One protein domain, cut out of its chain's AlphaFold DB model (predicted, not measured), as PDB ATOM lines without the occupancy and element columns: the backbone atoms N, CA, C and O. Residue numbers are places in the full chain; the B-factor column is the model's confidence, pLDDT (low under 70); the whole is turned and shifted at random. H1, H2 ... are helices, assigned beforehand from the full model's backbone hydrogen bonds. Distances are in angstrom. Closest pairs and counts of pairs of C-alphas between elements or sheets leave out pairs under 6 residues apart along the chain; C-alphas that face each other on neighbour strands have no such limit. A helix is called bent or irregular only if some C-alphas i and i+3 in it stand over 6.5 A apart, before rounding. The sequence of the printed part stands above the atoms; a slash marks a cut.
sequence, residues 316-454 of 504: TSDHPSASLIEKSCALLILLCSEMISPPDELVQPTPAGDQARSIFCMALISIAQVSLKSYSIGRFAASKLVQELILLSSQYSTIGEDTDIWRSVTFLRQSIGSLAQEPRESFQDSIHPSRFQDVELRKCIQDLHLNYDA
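AT A GLANCE: This is residues 316 to 454 of the 504 residues of an uncharacterized protein of Trichoderma harzianum (UniProt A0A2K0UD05). H3 with H1, H4a and H5 makes an up-and-down four-helix bundle, each running against the one before; H6 packs on H3, and short H2 lies at one end. The printed part has 139 residues, with six named helices, H1 to H6 in that order along the chain, which hold 87 of them, and no named strand; the class is all helix, and the whole is compact, with a radius of gyration of the C-alphas of 14.5 A and spans of 40 by 36 by 27 A.

IN THESE COORDINATES: H3, residues 351 to 371, is 30.0 A long, beginning at C-alpha 351 (138.605, 158.491, 134.461). H1 is 322 to 340, H2 344 to 347, H5 404 to 417, and H6 439 to 446, ending at C-alpha 446 (138.000, 133.281, 138.621). H4, 375 to 395, one helix by its hydrogen bonds, is bent, C-alphas 384 and 387 being 7.3 A apart; its arms are H4a, 375 to 384, and H4b, 387 to 395.

HOW THE PARTS SIT: The hub H3 touches H5, closest C-alphas Ala 368 and Leu 412, 4.6 A, at a shallow tilt of 12 degrees. Every O i to N i+4 pair is within hydrogen-bond range in H1, H3, H4a, H4b, H5 and H6; H2 is too short.

THE WHOLE: The printed part has no cut. H5 to H6 is a long link; residues 419 to 425 and 454 have pLDDT under 70.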
ATOM      1  N   THR A 316     122.937 132.342 132.551       86.31
ATOM      2  CA  THR A 316     122.498 131.892 133.883       86.31
ATOM      3  C   THR A 316     121.066 131.364 133.922       86.31
ATOM      4  O   THR A 316     120.652 130.839 134.951       86.31
ATOM      5  N   SER A 317     120.295 131.529 132.845       83.19
ATOM      6  CA  SER A 317     118.902 131.085 132.790       83.19
ATOM      7  C   SER A 317     118.775 129.555 132.790       83.19
ATOM      8  O   SER A 317     119.642 128.852 132.272       83.19
ATOM      9  N   ASP A 318     117.656 129.041 133.313       76.00
ATOM     10  CA  ASP A 318     117.359 127.597 133.340       76.00
ATOM     11  C   ASP A 318     117.285 126.980 131.928       76.00
ATOM     12  O   ASP A 318     117.538 125.788 131.729       76.00
ATOM     13  N   HIS A 319     116.941 127.799 130.928       77.12
ATOM     14  CA  HIS A 319     116.778 127.407 129.530       77.12
ATOM     15  C   HIS A 319     117.509 128.398 128.606       77.12
ATOM     16  O   HIS A 319     116.869 129.259 127.996       77.12
ATOM     17  N   PRO A 320     118.848 128.299 128.487       79.19
ATOM     18  CA  PRO A 320     119.638 129.256 127.726       79.19
ATOM     19  C   PRO A 320     119.277 129.215 126.240       79.19
ATOM     20  O   PRO A 320     119.430 128.195 125.563       79.19
ATOM     21  N   SER A 321     118.838 130.355 125.708       85.62
ATOM     22  CA  SER A 321     118.602 130.521 124.275       85.62
ATOM     23  C   SER A 321     119.931 130.734 123.552       85.62
ATOM     24  O   SER A 321     120.470 131.843 123.529       85.62
ATOM     25  N   ALA A 322     120.468 129.668 122.952       87.75
ATOM     26  CA  ALA A 322     121.720 129.729 122.197       87.75
ATOM     27  C   ALA A 322     121.673 130.799 121.093       87.75
ATOM     28  O   ALA A 322     122.618 131.569 120.951       87.75
ATOM     29  N   SER A 323     120.546 130.922 120.382       89.75
ATOM     30  CA  SER A 323     120.378 131.921 119.323       89.75
ATOM     31  C   SER A 323     120.421 133.355 119.854       89.75
ATOM     32  O   SER A 323     121.043 134.213 119.231       89.75
ATOM     33  N   LEU A 324     119.813 133.628 121.015       93.44
ATOM     34  CA  LEU A 324     119.878 134.948 121.641       93.44
ATOM     35  C   LEU A 324     121.297 135.268 122.123       93.44
ATOM     36  O   LEU A 324     121.764 136.384 121.905       93.44
ATOM     37  N   ILE A 325     121.990 134.300 122.734       95.00
ATOM     38  CA  ILE A 325     123.373 134.461 123.208       95.00
ATOM     39  C   ILE A 325     124.306 134.760 122.033       95.00
ATOM     40  O   ILE A 325     125.048 135.740 122.078       95.00
ATOM     41  N   GLU A 326     124.255 133.956 120.971       94.44
ATOM     42  CA  GLU A 326     125.100 134.140 119.788       94.44
ATOM     43  C   GLU A 326     124.819 135.474 119.100       94.44
ATOM     44  O   GLU A 326     125.750 136.211 118.775       94.44
ATOM     45  N   LYS A 327     123.542 135.839 118.944       95.62
ATOM     46  CA  LYS A 327     123.149 137.105 118.319       95.62
ATOM     47  C   LYS A 327     123.578 138.320 119.142       95.62
ATOM     48  O   LYS A 327     124.124 139.272 118.590       95.62
ATOM     49  N   SER A 328     123.388 138.270 120.460       97.25
ATOM     50  CA  SER A 328     123.839 139.323 121.379       97.25
ATOM     51  C   SER A 328     125.365 139.438 121.369       97.25
ATOM     52  O   SER A 328     125.905 140.538 121.328       97.25
ATOM     53  N   CYS A 329     126.077 138.309 121.327       97.44
ATOM     54  CA  CYS A 329     127.534 138.295 121.237       97.44
ATOM     55  C   CYS A 329     128.035 138.865 119.901       97.44
ATOM     56  O   CYS A 329     128.993 139.634 119.878       97.44
ATOM     57  N   ALA A 330     127.355 138.569 118.788       97.69
ATOM     58  CA  ALA A 330     127.667 139.166 117.494       97.69
ATOM     59  C   ALA A 330     127.503 140.698 117.516       97.69
ATOM     60  O   ALA A 330     128.387 141.407 117.034       97.69
ATOM     61  N   LEU A 331     126.430 141.218 118.128       97.81
ATOM     62  CA  LEU A 331     126.275 142.659 118.347       97.81
ATOM     63  C   LEU A 331     127.415 143.218 119.212       97.81
ATOM     64  O   LEU A 331     128.015 144.225 118.849       97.81
ATOM     65  N   LEU A 332     127.762 142.550 120.316       97.94
ATOM     66  CA  LEU A 332     128.842 142.985 121.203       97.94
ATOM     67  C   LEU A 332     130.197 143.055 120.478       97.94
ATOM     68  O   LEU A 332     130.939 144.016 120.667       97.94
ATOM     69  N   ILE A 333     130.493 142.094 119.593       97.69
ATOM     70  CA  ILE A 333     131.685 142.113 118.728       97.69
ATOM     71  C   ILE A 333     131.670 143.334 117.799       97.69
ATOM     72  O   ILE A 333     132.702 143.988 117.639       97.69
ATOM     73  N   LEU A 334     130.523 143.673 117.203       96.75
ATOM     74  CA  LEU A 334     130.395 144.854 116.340       96.75
ATOM     75  C   LEU A 334     130.600 146.160 117.118       96.75
ATOM     76  O   LEU A 334     131.321 147.035 116.643       96.75
ATOM     77  N   LEU A 335     130.032 146.272 118.322       95.44
ATOM     78  CA  LEU A 335     130.221 147.434 119.197       95.44
ATOM     79  C   LEU A 335     131.685 147.576 119.633       95.44
ATOM     80  O   LEU A 335     132.242 148.669 119.571       95.44
ATOM     81  N   CYS A 336     132.345 146.470 119.990       95.75
ATOM     82  CA  CYS A 336     133.773 146.469 120.309       95.75
ATOM     83  C   CYS A 336     134.627 146.876 119.098       95.75
ATOM     84  O   CYS A 336     135.569 147.650 119.240       95.75
ATOM     85  N   SER A 337     134.288 146.396 117.898       94.62
ATOM     86  CA  SER A 337     134.970 146.779 116.652       94.62
ATOM     87  C   SER A 337     134.822 148.273 116.352       94.62
ATOM     88  O   SER A 337     135.761 148.909 115.866       94.62
ATOM     89  N   GLU A 338     133.677 148.858 116.701       92.19
ATOM     90  CA  GLU A 338     133.485 150.297 116.609       92.19
ATOM     91  C   GLU A 338     134.382 151.066 117.582       92.19
ATOM     92  O   GLU A 338     134.945 152.066 117.164       92.19
ATOM     93  N   MET A 339     134.576 150.597 118.818       90.44
ATOM     94  CA  MET A 339     135.474 151.239 119.797       90.44
ATOM     95  C   MET A 339     136.958 151.166 119.412       90.44
ATOM     96  O   MET A 339     137.755 152.000 119.826       90.44
ATOM     97  N   ILE A 340     137.334 150.153 118.632       90.62
ATOM     98  CA  ILE A 340     138.695 149.959 118.112       90.62
ATOM     99  C   ILE A 340     138.992 150.939 116.970       90.62
ATOM    100  O   ILE A 340     140.129 151.383 116.830       90.62
ATOM    101  N   SER A 341     137.989 151.272 116.149       84.69
ATOM    102  CA  SER A 341     138.196 152.030 114.907       84.69
ATOM    103  C   SER A 341     138.683 153.473 115.164       84.69
ATOM    104  O   SER A 341     139.713 153.843 114.598       84.69
ATOM    105  N   PRO A 342     138.045 154.287 116.034       84.00
ATOM    106  CA  PRO A 342     138.667 155.433 116.683       84.00
ATOM    107  C   PRO A 342     139.030 155.071 118.138       84.00
ATOM    108  O   PRO A 342     138.157 155.076 119.010       84.00
ATOM    109  N   PRO A 343     140.308 154.795 118.452       83.44
ATOM    110  CA  PRO A 343     140.709 154.336 119.782       83.44
ATOM    111  C   PRO A 343     140.747 155.458 120.837       83.44
ATOM    112  O   PRO A 343     141.234 155.236 121.942       83.44
ATOM    113  N   ASP A 344     140.246 156.660 120.529       86.06
ATOM    114  CA  ASP A 344     140.343 157.849 121.385       86.06
ATOM    115  C   ASP A 344     139.759 157.609 122.785       86.06
ATOM    116  O   ASP A 344     140.407 157.922 123.784       86.06
ATOM    117  N   GLU A 345     138.573 156.998 122.877       84.94
ATOM    118  CA  GLU A 345     137.937 156.674 124.166       84.94
ATOM    119  C   GLU A 345     138.762 155.655 124.973       84.94
ATOM    120  O   GLU A 345     138.843 155.753 126.196       84.94
ATOM    121  N   LEU A 346     139.424 154.706 124.299       88.06
ATOM    122  CA  LEU A 346     140.217 153.649 124.936       88.06
ATOM    123  C   LEU A 346     141.623 154.104 125.339       88.06
ATOM    124  O   LEU A 346     142.187 153.571 126.295       88.06
ATOM    125  N   VAL A 347     142.202 155.071 124.630       88.62
ATOM    126  CA  VAL A 347     143.587 155.523 124.839       88.62
ATOM    127  C   VAL A 347     143.663 156.688 125.824       88.62
ATOM    128  O   VAL A 347     144.690 156.854 126.487       88.62
ATOM    129  N   GLN A 348     142.589 157.469 125.973       86.75
ATOM    130  CA  GLN A 348     142.571 158.633 126.856       86.75
ATOM    131  C   GLN A 348     142.882 158.265 128.323       86.75
ATOM    132  O   GLN A 348     142.193 157.429 128.919       86.75
ATOM    133  N   PRO A 349     143.882 158.906 128.961       84.75
ATOM    134  CA  PRO A 349     144.230 158.687 130.366       84.75
ATOM    135  C   PRO A 349     143.323 159.521 131.285       84.75
ATOM    136  O   PRO A 349     143.785 160.305 132.111       84.75
ATOM    137  N   THR A 350     142.013 159.419 131.080       88.94
ATOM    138  CA  THR A 350     140.988 160.089 131.884       88.94
ATOM    139  C   THR A 350     140.190 159.041 132.661       88.94
ATOM    140  O   THR A 350     140.132 157.893 132.221       88.94
ATOM    141  N   PRO A 351     139.505 159.412 133.760       87.69
ATOM    142  CA  PRO A 351     138.605 158.491 134.461       87.69
ATOM    143  C   PRO A 351     137.519 157.896 133.551       87.69
ATOM    144  O   PRO A 351     137.133 156.744 133.711       87.69
ATOM    145  N   ALA A 352     137.052 158.668 132.562       86.88
ATOM    146  CA  ALA A 352     136.124 158.182 131.543       86.88
ATOM    147  C   ALA A 352     136.777 157.127 130.633       86.88
ATOM    148  O   ALA A 352     136.154 156.115 130.325       86.88
ATOM    149  N   GLY A 353     138.045 157.325 130.257       88.44
ATOM    150  CA  GLY A 353     138.825 156.321 129.537       88.44
ATOM    151  C   GLY A 353     139.092 155.065 130.370       88.44
ATOM    152  O   GLY A 353     139.010 153.964 129.839       88.44
ATOM    153  N   ASP A 354     139.349 155.190 131.677       90.06
ATOM    154  CA  ASP A 354     139.483 154.034 132.581       90.06
ATOM    155  C   ASP A 354     138.192 153.208 132.623       90.06
ATOM    156  O   ASP A 354     138.231 151.985 132.473       90.06
ATOM    157  N   GLN A 355     137.042 153.879 132.750       91.00
ATOM    158  CA  GLN A 355     135.734 153.230 132.700       91.00
ATOM    159  C   GLN A 355     135.493 152.550 131.343       91.00
ATOM    160  O   GLN A 355     135.092 151.387 131.305       91.00
ATOM    161  N   ALA A 356     135.790 153.233 130.233       91.69
ATOM    162  CA  ALA A 356     135.658 152.673 128.890       91.69
ATOM    163  C   ALA A 356     136.515 151.411 128.708       91.69
ATOM    164  O   ALA A 356     136.036 150.410 128.176       91.69
ATOM    165  N   ARG A 357     137.763 151.428 129.198       93.19
ATOM    166  CA  ARG A 357     138.663 150.266 129.177       93.19
ATOM    167  C   ARG A 357     138.134 149.111 130.027       93.19
ATOM    168  O   ARG A 357     138.186 147.975 129.567       93.19
ATOM    169  N   SER A 358     137.608 149.381 131.224       93.19
ATOM    170  CA  SER A 358     137.033 148.342 132.093       93.19
ATOM    171  C   SER A 358     135.822 147.664 131.434       93.19
ATOM    172  O   SER A 358     135.803 146.438 131.290       93.19
ATOM    173  N   ILE A 359     134.876 148.449 130.900       93.88
ATOM    174  CA  ILE A 359     133.710 147.937 130.155       93.88
ATOM    175  C   ILE A 359     134.157 147.133 128.927       93.88
ATOM    176  O   ILE A 359     133.636 146.048 128.665       93.88
ATOM    177  N   PHE A 360     135.148 147.630 128.183       95.38
ATOM    178  CA  PHE A 360     135.687 146.941 127.013       95.38
ATOM    179  C   PHE A 360     136.340 145.598 127.373       95.38
ATOM    180  O   PHE A 360     136.086 144.592 126.713       95.38
ATOM    181  N   CYS A 361     137.131 145.541 128.449       95.12
ATOM    182  CA  CYS A 361     137.694 144.293 128.962       95.12
ATOM    183  C   CYS A 361     136.603 143.289 129.352       95.12
ATOM    184  O   CYS A 361     136.681 142.121 128.970       95.12
ATOM    185  N   MET A 362     135.565 143.744 130.063       95.38
ATOM    186  CA  MET A 362     134.412 142.909 130.408       95.38
ATOM    187  C   MET A 362     133.749 142.342 129.149       95.38
ATOM    188  O   MET A 362     133.474 141.142 129.089       95.38
ATOM    189  N   ALA A 363     133.592 143.164 128.107       97.00
ATOM    190  CA  ALA A 363     133.029 142.734 126.833       97.00
ATOM    191  C   ALA A 363     133.890 141.664 126.154       97.00
ATOM    192  O   ALA A 363     133.362 140.639 125.721       97.00
ATOM    193  N   LEU A 364     135.217 141.840 126.120       96.44
ATOM    194  CA  LEU A 364     136.140 140.839 125.578       96.44
ATOM    195  C   LEU A 364     136.065 139.510 126.338       96.44
ATOM    196  O   LEU A 364     136.060 138.450 125.709       96.44
ATOM    197  N   ILE A 365     135.969 139.549 127.670       94.62
ATOM    198  CA  ILE A 365     135.810 138.344 128.495       94.62
ATOM    199  C   ILE A 365     134.470 137.667 128.190       94.62
ATOM    200  O   ILE A 365     134.447 136.457 127.969       94.62
ATOM    201  N   SER A 366     133.364 138.413 128.112       95.12
ATOM    202  CA  SER A 366     132.057 137.856 127.734       95.12
ATOM    203  C   SER A 366     132.081 137.217 126.340       95.12
ATOM    204  O   SER A 366     131.578 136.107 126.164       95.12
ATOM    205  N   ILE A 367     132.725 137.855 125.357       96.44
ATOM    206  CA  ILE A 367     132.901 137.287 124.011       96.44
ATOM    207  C   ILE A 367     133.733 136.003 124.070       96.44
ATOM    208  O   ILE A 367     133.376 135.011 123.430       96.44
ATOM    209  N   ALA A 368     134.817 135.986 124.848       94.12
ATOM    210  CA  ALA A 368     135.670 134.814 125.015       94.12
ATOM    211  C   ALA A 368     134.899 133.633 125.627       94.12
ATOM    212  O   ALA A 368     134.966 132.521 125.104       94.12
ATOM    213  N   GLN A 369     134.087 133.882 126.658       92.25
ATOM    214  CA  GLN A 369     133.232 132.870 127.290       92.25
ATOM    215  C   GLN A 369     132.260 132.215 126.300       92.25
ATOM    216  O   GLN A 369     132.088 130.994 126.317       92.25
ATOM    217  N   VAL A 370     131.633 133.007 125.425       93.00
ATOM    218  CA  VAL A 370     130.750 132.481 124.371       93.00
ATOM    219  C   VAL A 370     131.565 131.764 123.290       93.00
ATOM    220  O   VAL A 370     131.162 130.701 122.818       93.00
ATOM    221  N   SER A 371     132.742 132.290 122.944       93.56
ATOM    222  CA  SER A 371     133.647 131.702 121.949       93.56
ATOM    223  C   SER A 371     134.169 130.327 122.358       93.56
ATOM    224  O   SER A 371     134.408 129.515 121.480       93.56
ATOM    225  N   LEU A 372     134.279 130.018 123.656       89.81
ATOM    226  CA  LEU A 372     134.609 128.667 124.144       89.81
ATOM    227  C   LEU A 372     133.542 127.617 123.794       89.81
ATOM    228  O   LEU A 372     133.813 126.419 123.860       89.81
ATOM    229  N   LYS A 373     132.315 128.054 123.483       89.69
ATOM    230  CA  LYS A 373     131.165 127.187 123.188       89.69
ATOM    231  C   LYS A 373     130.722 127.263 121.727       89.69
ATOM    232  O   LYS A 373     130.123 126.310 121.242       89.69
ATOM    233  N   SER A 374     130.999 128.370 121.036       91.25
ATOM    234  CA  SER A 374     130.550 128.619 119.665       91.25
ATOM    235  C   SER A 374     131.717 129.007 118.755       91.25
ATOM    236  O   SER A 374     132.270 130.107 118.838       91.25
ATOM    237  N   TYR A 375     132.070 128.097 117.842       90.88
ATOM    238  CA  TYR A 375     133.148 128.297 116.869       90.88
ATOM    239  C   TYR A 375     132.874 129.474 115.920       90.88
ATOM    240  O   TYR A 375     133.790 130.219 115.574       90.88
ATOM    241  N   SER A 376     131.617 129.676 115.509       92.56
ATOM    242  CA  SER A 376     131.226 130.770 114.609       92.56
ATOM    243  C   SER A 376     131.485 132.139 115.242       92.56
ATOM    244  O   SER A 376     132.074 133.011 114.598       92.56
ATOM    245  N   ILE A 377     131.126 132.297 116.519       95.69
ATOM    246  CA  ILE A 377     131.410 133.494 117.315       95.69
ATOM    247  C   ILE A 377     132.914 133.677 117.499       95.69
ATOM    248  O   ILE A 377     133.419 134.774 117.258       95.69
ATOM    249  N   GLY A 378     133.644 132.608 117.834       94.00
ATOM    250  CA  GLY A 378     135.099 132.668 117.962       94.00
ATOM    251  C   GLY A 378     135.786 133.130 116.672       94.00
ATOM    252  O   GLY A 378     136.634 134.022 116.701       94.00
ATOM    253  N   ARG A 379     135.363 132.604 115.516       94.12
ATOM    254  CA  ARG A 379     135.871 133.024 114.200       94.12
ATOM    255  C   ARG A 379     135.531 134.482 113.892       94.12
ATOM    256  O   ARG A 379     136.360 135.205 113.339       94.12
ATOM    257  N   PHE A 380     134.325 134.924 114.242       95.56
ATOM    258  CA  PHE A 380     133.905 136.305 114.029       95.56
ATOM    259  C   PHE A 380     134.707 137.287 114.896       95.56
ATOM    260  O   PHE A 380     135.229 138.275 114.377       95.56
ATOM    261  N   ALA A 381     134.898 136.969 116.178       95.75
ATOM    262  CA  ALA A 381     135.725 137.745 117.098       95.75
ATOM    263  C   ALA A 381     137.197 137.795 116.648       95.75
ATOM    264  O   ALA A 381     137.805 138.868 116.653       95.75
ATOM    265  N   ALA A 382     137.756 136.670 116.186       93.31
ATOM    266  CA  ALA A 382     139.106 136.626 115.618       93.31
ATOM    267  C   ALA A 382     139.263 137.599 114.442       93.31
ATOM    268  O   ALA A 382     140.232 138.353 114.386       93.31
ATOM    269  N   SER A 383     138.288 137.593 113.528       93.12
ATOM    270  CA  SER A 383     138.313 138.413 112.317       93.12
ATOM    271  C   SER A 383     138.114 139.905 112.577       93.12
ATOM    272  O   SER A 383     138.611 140.702 111.785       93.12
ATOM    273  N   LYS A 384     137.348 140.296 113.603       93.88
ATOM    274  CA  LYS A 384     136.987 141.704 113.847       93.88
ATOM    275  C   LYS A 384     137.782 142.389 114.949       93.88
ATOM    276  O   LYS A 384     137.871 143.611 114.926       93.88
ATOM    277  N   LEU A 385     138.305 141.632 115.913       94.44
ATOM    278  CA  LEU A 385     138.893 142.195 117.132       94.44
ATOM    279  C   LEU A 385     140.367 141.826 117.286       94.44
ATOM    280  O   LEU A 385     141.194 142.702 117.504       94.44
ATOM    281  N   VAL A 386     140.709 140.538 117.186       89.44
ATOM    282  CA  VAL A 386     142.019 140.039 117.648       89.44
ATOM    283  C   VAL A 386     143.188 140.665 116.884       89.44
ATOM    284  O   VAL A 386     144.144 141.108 117.514       89.44
ATOM    285  N   GLN A 387     143.126 140.725 115.550       86.38
ATOM    286  CA  GLN A 387     144.223 141.280 114.743       86.38
ATOM    287  C   GLN A 387     144.406 142.787 114.978       86.38
ATOM    288  O   GLN A 387     145.524 143.236 115.225       86.38
ATOM    289  N   GLU A 388     143.306 143.541 114.976       89.06
ATOM    290  CA  GLU A 388     143.316 144.993 115.191       89.06
ATOM    291  C   GLU A 388     143.800 145.360 116.598       89.06
ATOM    292  O   GLU A 388     144.612 146.265 116.767       89.06
ATOM    293  N   LEU A 389     143.376 144.617 117.624       89.94
ATOM    294  CA  LEU A 389     143.794 144.875 119.002       89.94
ATOM    295  C   LEU A 389     145.277 144.587 119.229       89.94
ATOM    296  O   LEU A 389     145.933 145.355 119.922       89.94
ATOM    297  N   ILE A 390     145.830 143.532 118.622       87.50
ATOM    298  CA  ILE A 390     147.276 143.262 118.694       87.50
ATOM    299  C   ILE A 390     148.065 144.429 118.085       87.50
ATOM    300  O   ILE A 390     149.069 144.861 118.657       87.50
ATOM    301  N   LEU A 391     147.599 144.964 116.953       88.38
ATOM    302  CA  LEU A 391     148.219 146.120 116.314       88.38
ATOM    303  C   LEU A 391     148.129 147.365 117.208       88.38
ATOM    304  O   LEU A 391     149.149 148.004 117.464       88.38
ATOM    305  N   LEU A 392     146.948 147.685 117.737       87.69
ATOM    306  CA  LEU A 392     146.741 148.846 118.607       87.69
ATOM    307  C   LEU A 392     147.536 148.764 119.918       87.69
ATOM    308  O   LEU A 392     148.130 149.760 120.330       87.69
ATOM    309  N   SER A 393     147.622 147.586 120.541       88.00
ATOM    310  CA  SER A 393     148.436 147.363 121.744       88.00
ATOM    311  C   SER A 393     149.924 147.640 121.513       88.00
ATOM    312  O   SER A 393     150.619 148.040 122.442       88.00
ATOM    313  N   SER A 394     150.422 147.472 120.283       87.44
ATOM    314  CA  SER A 394     151.804 147.838 119.942       87.44
ATOM    315  C   SER A 394     152.010 149.350 119.770       87.44
ATOM    316  O   SER A 394     153.127 149.841 119.918       87.44
ATOM    317  N   GLN A 395     150.939 150.094 119.473       88.75
ATOM    318  CA  GLN A 395     150.978 151.534 119.202       88.75
ATOM    319  C   GLN A 395     150.754 152.381 120.460       88.75
ATOM    320  O   GLN A 395     151.333 153.460 120.584       88.75
ATOM    321  N   TYR A 396     149.937 151.900 121.400       87.75
ATOM    322  CA  TYR A 396     149.508 152.661 122.572       87.75
ATOM    323  C   TYR A 396     149.820 151.917 123.872       87.75
ATOM    324  O   TYR A 396     149.241 150.872 124.165       87.75
ATOM    325  N   SER A 397     150.680 152.496 124.714       86.69
ATOM    326  CA  SER A 397     151.098 151.874 125.980       86.69
ATOM    327  C   SER A 397     149.959 151.703 126.992       86.69
ATOM    328  O   SER A 397     150.010 150.794 127.811       86.69
ATOM    329  N   THR A 398     148.921 152.546 126.941       85.62
ATOM    330  CA  THR A 398     147.742 152.474 127.829       85.62
ATOM    331  C   THR A 398     146.881 151.230 127.608       85.62
ATOM    332  O   THR A 398     146.137 150.842 128.505       85.62
ATOM    333  N   ILE A 399     147.007 150.587 126.447       86.06
ATOM    334  CA  ILE A 399     146.341 149.325 126.085       86.06
ATOM    335  C   ILE A 399     147.362 148.245 125.679       86.06
ATOM    336  O   ILE A 399     147.005 147.232 125.074       86.06
ATOM    337  N   GLY A 400     148.642 148.492 125.970       84.31
ATOM    338  CA  GLY A 400     149.777 147.662 125.583       84.31
ATOM    339  C   GLY A 400     150.020 146.491 126.528       84.31
ATOM    340  O   GLY A 400     149.152 146.121 127.320       84.31
ATOM    341  N   GLU A 401     151.203 145.886 126.438       85.56
ATOM    342  CA  GLU A 401     151.583 144.727 127.256       85.56
ATOM    343  C   GLU A 401     151.374 144.971 128.762       85.56
ATOM    344  O   GLU A 401     151.484 146.093 129.256       85.56
ATOM    345  N   ASP A 402     151.025 143.907 129.491       85.06
ATOM    346  CA  ASP A 402     150.724 143.920 130.932       85.06
ATOM    347  C   ASP A 402     149.528 144.779 131.390       85.06
ATOM    348  O   ASP A 402     149.252 144.866 132.596       85.06
ATOM    349  N   THR A 403     148.756 145.340 130.459       90.31
ATOM    350  CA  THR A 403     147.451 145.949 130.752       90.31
ATOM    351  C   THR A 403     146.342 144.898 130.807       90.31
ATOM    352  O   THR A 403     146.445 143.812 130.229       90.31
ATOM    353  N   ASP A 404     145.237 145.226 131.477       91.19
ATOM    354  CA  ASP A 404     144.071 144.338 131.540       91.19
ATOM    355  C   ASP A 404     143.413 144.139 130.165       91.19
ATOM    356  O   ASP A 404     142.871 143.063 129.906       91.19
ATOM    357  N   ILE A 405     143.543 145.106 129.246       91.56
ATOM    358  CA  ILE A 405     143.103 144.951 127.851       91.56
ATOM    359  C   ILE A 405     143.945 143.891 127.155       91.56
ATOM    360  O   ILE A 405     143.392 142.941 126.605       91.56
ATOM    361  N   TRP A 406     145.272 143.993 127.223       91.31
ATOM    362  CA  TRP A 406     146.156 143.008 126.601       91.31
ATOM    363  C   TRP A 406     145.926 141.594 127.150       91.31
ATOM    364  O   TRP A 406     145.863 140.625 126.384       91.31
ATOM    365  N   ARG A 407     145.709 141.460 128.466       92.38
ATOM    366  CA  ARG A 407     145.350 140.170 129.078       92.38
ATOM    367  C   ARG A 407     144.003 139.656 128.566       92.38
ATOM    368  O   ARG A 407     143.914 138.492 128.183       92.38
ATOM    369  N   SER A 408     142.988 140.517 128.484       93.19
ATOM    370  CA  SER A 408     141.660 140.181 127.943       93.19
ATOM    371  C   SER A 408     141.717 139.743 126.472       93.19
ATOM    372  O   SER A 408     141.062 138.778 126.080       93.19
ATOM    373  N   VAL A 409     142.552 140.390 125.654       92.44
ATOM    374  CA  VAL A 409     142.780 140.022 124.244       92.44
ATOM    375  C   VAL A 409     143.483 138.673 124.132       92.44
ATOM    376  O   VAL A 409     143.091 137.829 123.323       92.44
ATOM    377  N   THR A 410     144.501 138.441 124.960       91.00
ATOM    378  CA  THR A 410     145.226 137.165 124.977       91.00
ATOM    379  C   THR A 410     144.304 136.028 125.420       91.00
ATOM    380  O   THR A 410     144.321 134.955 124.813       91.00
ATOM    381  N   PHE A 411     143.440 136.287 126.407       91.75
ATOM    382  CA  PHE A 411     142.397 135.363 126.844       91.75
ATOM    383  C   PHE A 411     141.411 135.020 125.724       91.75
ATOM    384  O   PHE A 411     141.147 133.841 125.475       91.75
ATOM    385  N   LEU A 412     140.914 136.028 125.001       92.81
ATOM    386  CA  LEU A 412     140.035 135.828 123.849       92.81
ATOM    387  C   LEU A 412     140.715 134.973 122.771       92.81
ATOM    388  O   LEU A 412     140.129 134.003 122.296       92.81
ATOM    389  N   ARG A 413     141.974 135.272 122.431       91.50
ATOM    390  CA  ARG A 413     142.742 134.514 121.432       91.50
ATOM    391  C   ARG A 413     142.906 133.044 121.819       91.50
ATOM    392  O   ARG A 413     142.688 132.173 120.979       91.50
ATOM    393  N   GLN A 414     143.276 132.762 123.069       89.56
ATOM    394  CA  GLN A 414     143.404 131.385 123.563       89.56
ATOM    395  C   GLN A 414     142.056 130.669 123.591       89.56
ATOM    396  O   GLN A 414     141.968 129.519 123.172       89.56
ATOM    397  N   SER A 415     140.989 131.365 123.990       88.44
ATOM    398  CA  SER A 415     139.633 130.810 123.986       88.44
ATOM    399  C   SER A 415     139.204 130.370 122.585       88.44
ATOM    400  O   SER A 415     138.686 129.269 122.422       88.44
ATOM    401  N   ILE A 416     139.500 131.179 121.563       88.75
ATOM    402  CA  ILE A 416     139.222 130.851 120.157       88.75
ATOM    403  C   ILE A 416     140.072 129.661 119.680       88.75
ATOM    404  O   ILE A 416     139.550 128.761 119.025       88.75
ATOM    405  N   GLY A 417     141.366 129.638 120.020       82.19
ATOM    406  CA  GLY A 417     142.284 128.554 119.652       82.19
ATOM    407  C   GLY A 417     141.957 127.212 120.319       82.19
ATOM    408  O   GLY A 417     142.115 126.168 119.694       82.19
ATOM    409  N   SER A 418     141.421 127.235 121.545       78.38
ATOM    410  CA  SER A 418     141.119 126.032 122.340       78.38
ATOM    411  C   SER A 418     140.072 125.100 121.719       78.38
ATOM    412  O   SER A 418     140.021 123.922 122.061       78.38
ATOM    413  N   LEU A 419     139.234 125.609 120.808       66.88
ATOM    414  CA  LEU A 419     138.269 124.798 120.059       66.88
ATOM    415  C   LEU A 419     138.894 124.079 118.856       66.88
ATOM    416  O   LEU A 419     138.306 123.127 118.354       66.88
ATOM    417  N   ALA A 420     140.046 124.546 118.370       60.16
ATOM    418  CA  ALA A 420     140.697 124.023 117.173       60.16
ATOM    419  C   ALA A 420     141.752 122.943 117.470       60.16
ATOM    420  O   ALA A 420     142.214 122.284 116.541       60.16
ATOM    421  N   GLN A 421     142.155 122.767 118.734       56.09
ATOM    422  CA  GLN A 421     143.250 121.879 119.133       56.09
ATOM    423  C   GLN A 421     142.818 120.955 120.280       56.09
ATOM    424  O   GLN A 421     142.458 121.419 121.362       56.09
ATOM    425  N   GLU A 422     142.886 119.641 120.052       46.72
ATOM    426  CA  GLU A 422     142.915 118.642 121.126       46.72
ATOM    427  C   GLU A 422     144.334 118.069 121.261       46.72
ATOM    428  O   GLU A 422     144.940 117.728 120.240       46.72
ATOM    429  N   PRO A 423     144.874 117.909 122.488       55.25
ATOM    430  CA  PRO A 423     144.260 118.186 123.793       55.25
ATOM    431  C   PRO A 423     144.204 119.686 124.129       55.25
ATOM    432  O   PRO A 423     145.061 120.451 123.703       55.25
ATOM    433  N   ARG A 424     143.210 120.096 124.935       60.94
ATOM    434  CA  ARG A 424     143.099 121.477 125.439       60.94
ATOM    435  C   ARG A 424     144.369 121.862 126.198       60.94
ATOM    436  O   ARG A 424     144.599 121.363 127.301       60.94
ATOM    437  N   GLU A 425     145.162 122.753 125.616       64.50
ATOM    438  CA  GLU A 425     146.301 123.365 126.293       64.50
ATOM    439  C   GLU A 425     145.817 124.186 127.499       64.50
ATOM    440  O   GLU A 425     144.730 124.777 127.488       64.50
ATOM    441  N   SER A 426     146.607 124.186 128.570       75.31
ATOM    442  CA  SER A 426     146.394 125.056 129.724       75.31
ATOM    443  C   SER A 426     146.536 126.525 129.321       75.31
ATOM    444  O   SER A 426     147.323 126.885 128.447       75.31
ATOM    445  N   PHE A 427     145.752 127.395 129.957       79.56
ATOM    446  CA  PHE A 427     145.840 128.833 129.720       79.56
ATOM    447  C   PHE A 427     147.154 129.382 130.293       79.56
ATOM    448  O   PHE A 427     147.611 128.957 131.355       79.56
ATOM    449  N   GLN A 428     147.749 130.368 129.621       80.44
ATOM    450  CA  GLN A 428     149.021 130.960 130.063       80.44
ATOM    451  C   GLN A 428     148.900 131.641 131.445       80.44
ATOM    452  O   GLN A 428     147.910 132.324 131.715       80.44
ATOM    453  N   ASP A 429     149.954 131.569 132.275       81.06
ATOM    454  CA  ASP A 429     150.030 132.256 133.591       81.06
ATOM    455  C   ASP A 429     149.847 133.785 133.490       81.06
ATOM    456  O   ASP A 429     149.401 134.435 134.436       81.06
ATOM    457  N   SER A 430     150.135 134.388 132.331       80.81
ATOM    458  CA  SER A 430     149.935 135.827 132.100       80.81
ATOM    459  C   SER A 430     148.463 136.260 132.197       80.81
ATOM    460  O   SER A 430     148.192 137.429 132.480       80.81
ATOM    461  N   ILE A 431     147.528 135.319 132.013       84.62
ATOM    462  CA  ILE A 431     146.070 135.505 132.097       84.62
ATOM    463  C   ILE A 431     145.532 135.005 133.452       84.62
ATOM    464  O   ILE A 431     144.331 135.053 133.710       84.62
ATOM    465  N   HIS A 432     146.395 134.544 134.363       85.25
ATOM    466  CA  HIS A 432     145.947 134.107 135.681       85.25
ATOM    467  C   HIS A 432     145.204 135.255 136.399       85.25
ATOM    468  O   HIS A 432     145.681 136.396 136.375       85.25
ATOM    469  N   PRO A 433     144.071 135.002 137.090       84.50
ATOM    470  CA  PRO A 433     143.246 136.075 137.645       84.50
ATOM    471  C   PRO A 433     143.985 137.058 138.565       84.50
ATOM    472  O   PRO A 433     143.656 138.239 138.619       84.50
ATOM    473  N   SER A 434     145.018 136.598 139.280       85.56
ATOM    474  CA  SER A 434     145.846 137.457 140.146       85.56
ATOM    475  C   SER A 434     146.597 138.564 139.396       85.56
ATOM    476  O   SER A 434     147.060 139.507 140.035       85.56
ATOM    477  N   ARG A 435     146.734 138.455 138.071       86.56
ATOM    478  CA  ARG A 435     147.430 139.427 137.226       86.56
ATOM    479  C   ARG A 435     146.540 140.590 136.795       86.56
ATOM    480  O   ARG A 435     147.087 141.629 136.454       86.56
ATOM    481  N   PHE A 436     145.216 140.443 136.833       88.19
ATOM    482  CA  PHE A 436     144.287 141.526 136.499       88.19
ATOM    483  C   PHE A 436     144.296 142.594 137.587       88.19
ATOM    484  O   PHE A 436     144.280 142.254 138.774       88.19
ATOM    485  N   GLN A 437     144.339 143.867 137.200       87.75
ATOM    486  CA  GLN A 437     144.332 144.994 138.134       87.75
ATOM    487  C   GLN A 437     142.912 145.275 138.629       87.75
ATOM    488  O   GLN A 437     142.705 145.423 139.837       87.75
ATOM    489  N   ASP A 438     141.946 145.268 137.712       88.06
ATOM    490  CA  ASP A 438     140.527 145.434 138.008       88.06
ATOM    491  C   ASP A 438     139.979 144.235 138.811       88.06
ATOM    492  O   ASP A 438     140.209 143.058 138.502       88.06
ATOM    493  N   VAL A 439     139.258 144.548 139.888       88.25
ATOM    494  CA  VAL A 439     138.698 143.566 140.824       88.25
ATOM    495  C   VAL A 439     137.528 142.802 140.202       88.25
ATOM    496  O   VAL A 439     137.383 141.605 140.461       88.25
ATOM    497  N   GLU A 440     136.710 143.463 139.384       87.81
ATOM    498  CA  GLU A 440     135.569 142.841 138.714       87.81
ATOM    499  C   GLU A 440     136.041 141.903 137.601       87.81
ATOM    500  O   GLU A 440     135.612 140.746 137.572       87.81
ATOM    501  N   LEU A 441     137.014 142.331 136.782       87.94
ATOM    502  CA  LEU A 441     137.639 141.468 135.765       87.94
ATOM    503  C   LEU A 441     138.245 140.214 136.399       87.94
ATOM    504  O   LEU A 441     138.010 139.093 135.939       87.94
ATOM    505  N   ARG A 442     138.982 140.392 137.503       88.81
ATOM    506  CA  ARG A 442     139.568 139.282 138.261       88.81
ATOM    507  C   ARG A 442     138.503 138.285 138.702       88.81
ATOM    508  O   ARG A 442     138.697 137.084 138.524       88.81
ATOM    509  N   LYS A 443     137.399 138.768 139.275       88.06
ATOM    510  CA  LYS A 443     136.301 137.913 139.734       88.06
ATOM    511  C   LYS A 443     135.683 137.140 138.568       88.06
ATOM    512  O   LYS A 443     135.546 135.924 138.654       88.06
ATOM    513  N   CYS A 444     135.405 137.810 137.451       85.38
ATOM    514  CA  CYS A 444     134.821 137.166 136.276       85.38
ATOM    515  C   CYS A 444     135.690 136.045 135.700       85.38
ATOM    516  O   CYS A 444     135.149 135.041 135.250       85.38
ATOM    517  N   ILE A 445     137.015 136.180 135.727       86.50
ATOM    518  CA  ILE A 445     137.926 135.134 135.239       86.50
ATOM    519  C   ILE A 445     138.077 134.001 136.263       86.50
ATOM    520  O   ILE A 445     138.200 132.837 135.878       86.50
ATOM    521  N   GLN A 446     138.025 134.304 137.565       87.56
ATOM    522  CA  GLN A 446     138.000 133.281 138.621       87.56
ATOM    523  C   GLN A 446     136.762 132.387 138.518       87.56
ATOM    524  O   GLN A 446     136.890 131.165 138.616       87.56
ATOM    525  N   ASP A 447     135.601 132.987 138.256       86.88
ATOM    526  CA  ASP A 447     134.317 132.288 138.136       86.88
ATOM    527  C   ASP A 447     134.274 131.319 136.931       86.88
ATOM    528  O   ASP A 447     133.398 130.458 136.854       86.88
ATOM    529  N   LEU A 448     135.233 131.408 135.997       81.94
ATOM    530  CA  LEU A 448     135.345 130.494 134.854       81.94
ATOM    531  C   LEU A 448     136.062 129.175 135.156       81.94
ATOM    532  O   LEU A 448     136.011 128.274 134.320       81.94
ATOM    533  N   HIS A 449     136.715 129.045 136.316       80.88
ATOM    534  CA  HIS A 449     137.374 127.810 136.769       80.88
ATOM    535  C   HIS A 449     138.289 127.145 135.715       80.88
ATOM    536  O   HIS A 449     138.285 125.926 135.540       80.88
ATOM    537  N   LEU A 450     139.069 127.956 134.995       82.31
ATOM    538  CA  LEU A 450     139.985 127.489 133.951       82.31
ATOM    539  C   LEU A 450     141.279 126.904 134.537       82.31
ATOM    540  O   LEU A 450     141.717 127.293 135.620       82.31
ATOM    541  N   ASN A 451     141.912 125.997 133.789       81.00
ATOM    542  CA  ASN A 451     143.223 125.445 134.131       81.00
ATOM    543  C   ASN A 451     144.333 126.346 133.579       81.00
ATOM    544  O   ASN A 451     144.353 126.615 132.377       81.00
ATOM    545  N   TYR A 452     145.266 126.755 134.438       80.12
ATOM    546  CA  TYR A 452     146.401 127.602 134.068       80.12
ATOM    547  C   TYR A 452     147.719 126.838 134.164       80.12
ATOM    548  O   TYR A 452     147.865 125.940 134.997       80.12
ATOM    549  N   ASP A 453     148.683 127.226 133.334       78.06
ATOM    550  CA  ASP A 453     150.065 126.781 133.459       78.06
ATOM    551  C   ASP A 453     150.611 127.129 134.846       78.06
ATOM    552  O   ASP A 453     150.351 128.207 135.387       78.06
ATOM    553  N   ALA A 454     151.397 126.219 135.428       62.75
ATOM    554  CA  ALA A 454     152.084 126.503 136.679       62.75
ATOM    555  C   ALA A 454     152.983 127.742 136.501       62.75
ATOM    556  O   ALA A 454     153.651 127.861 135.467       62.75
TER     557      ALA A 454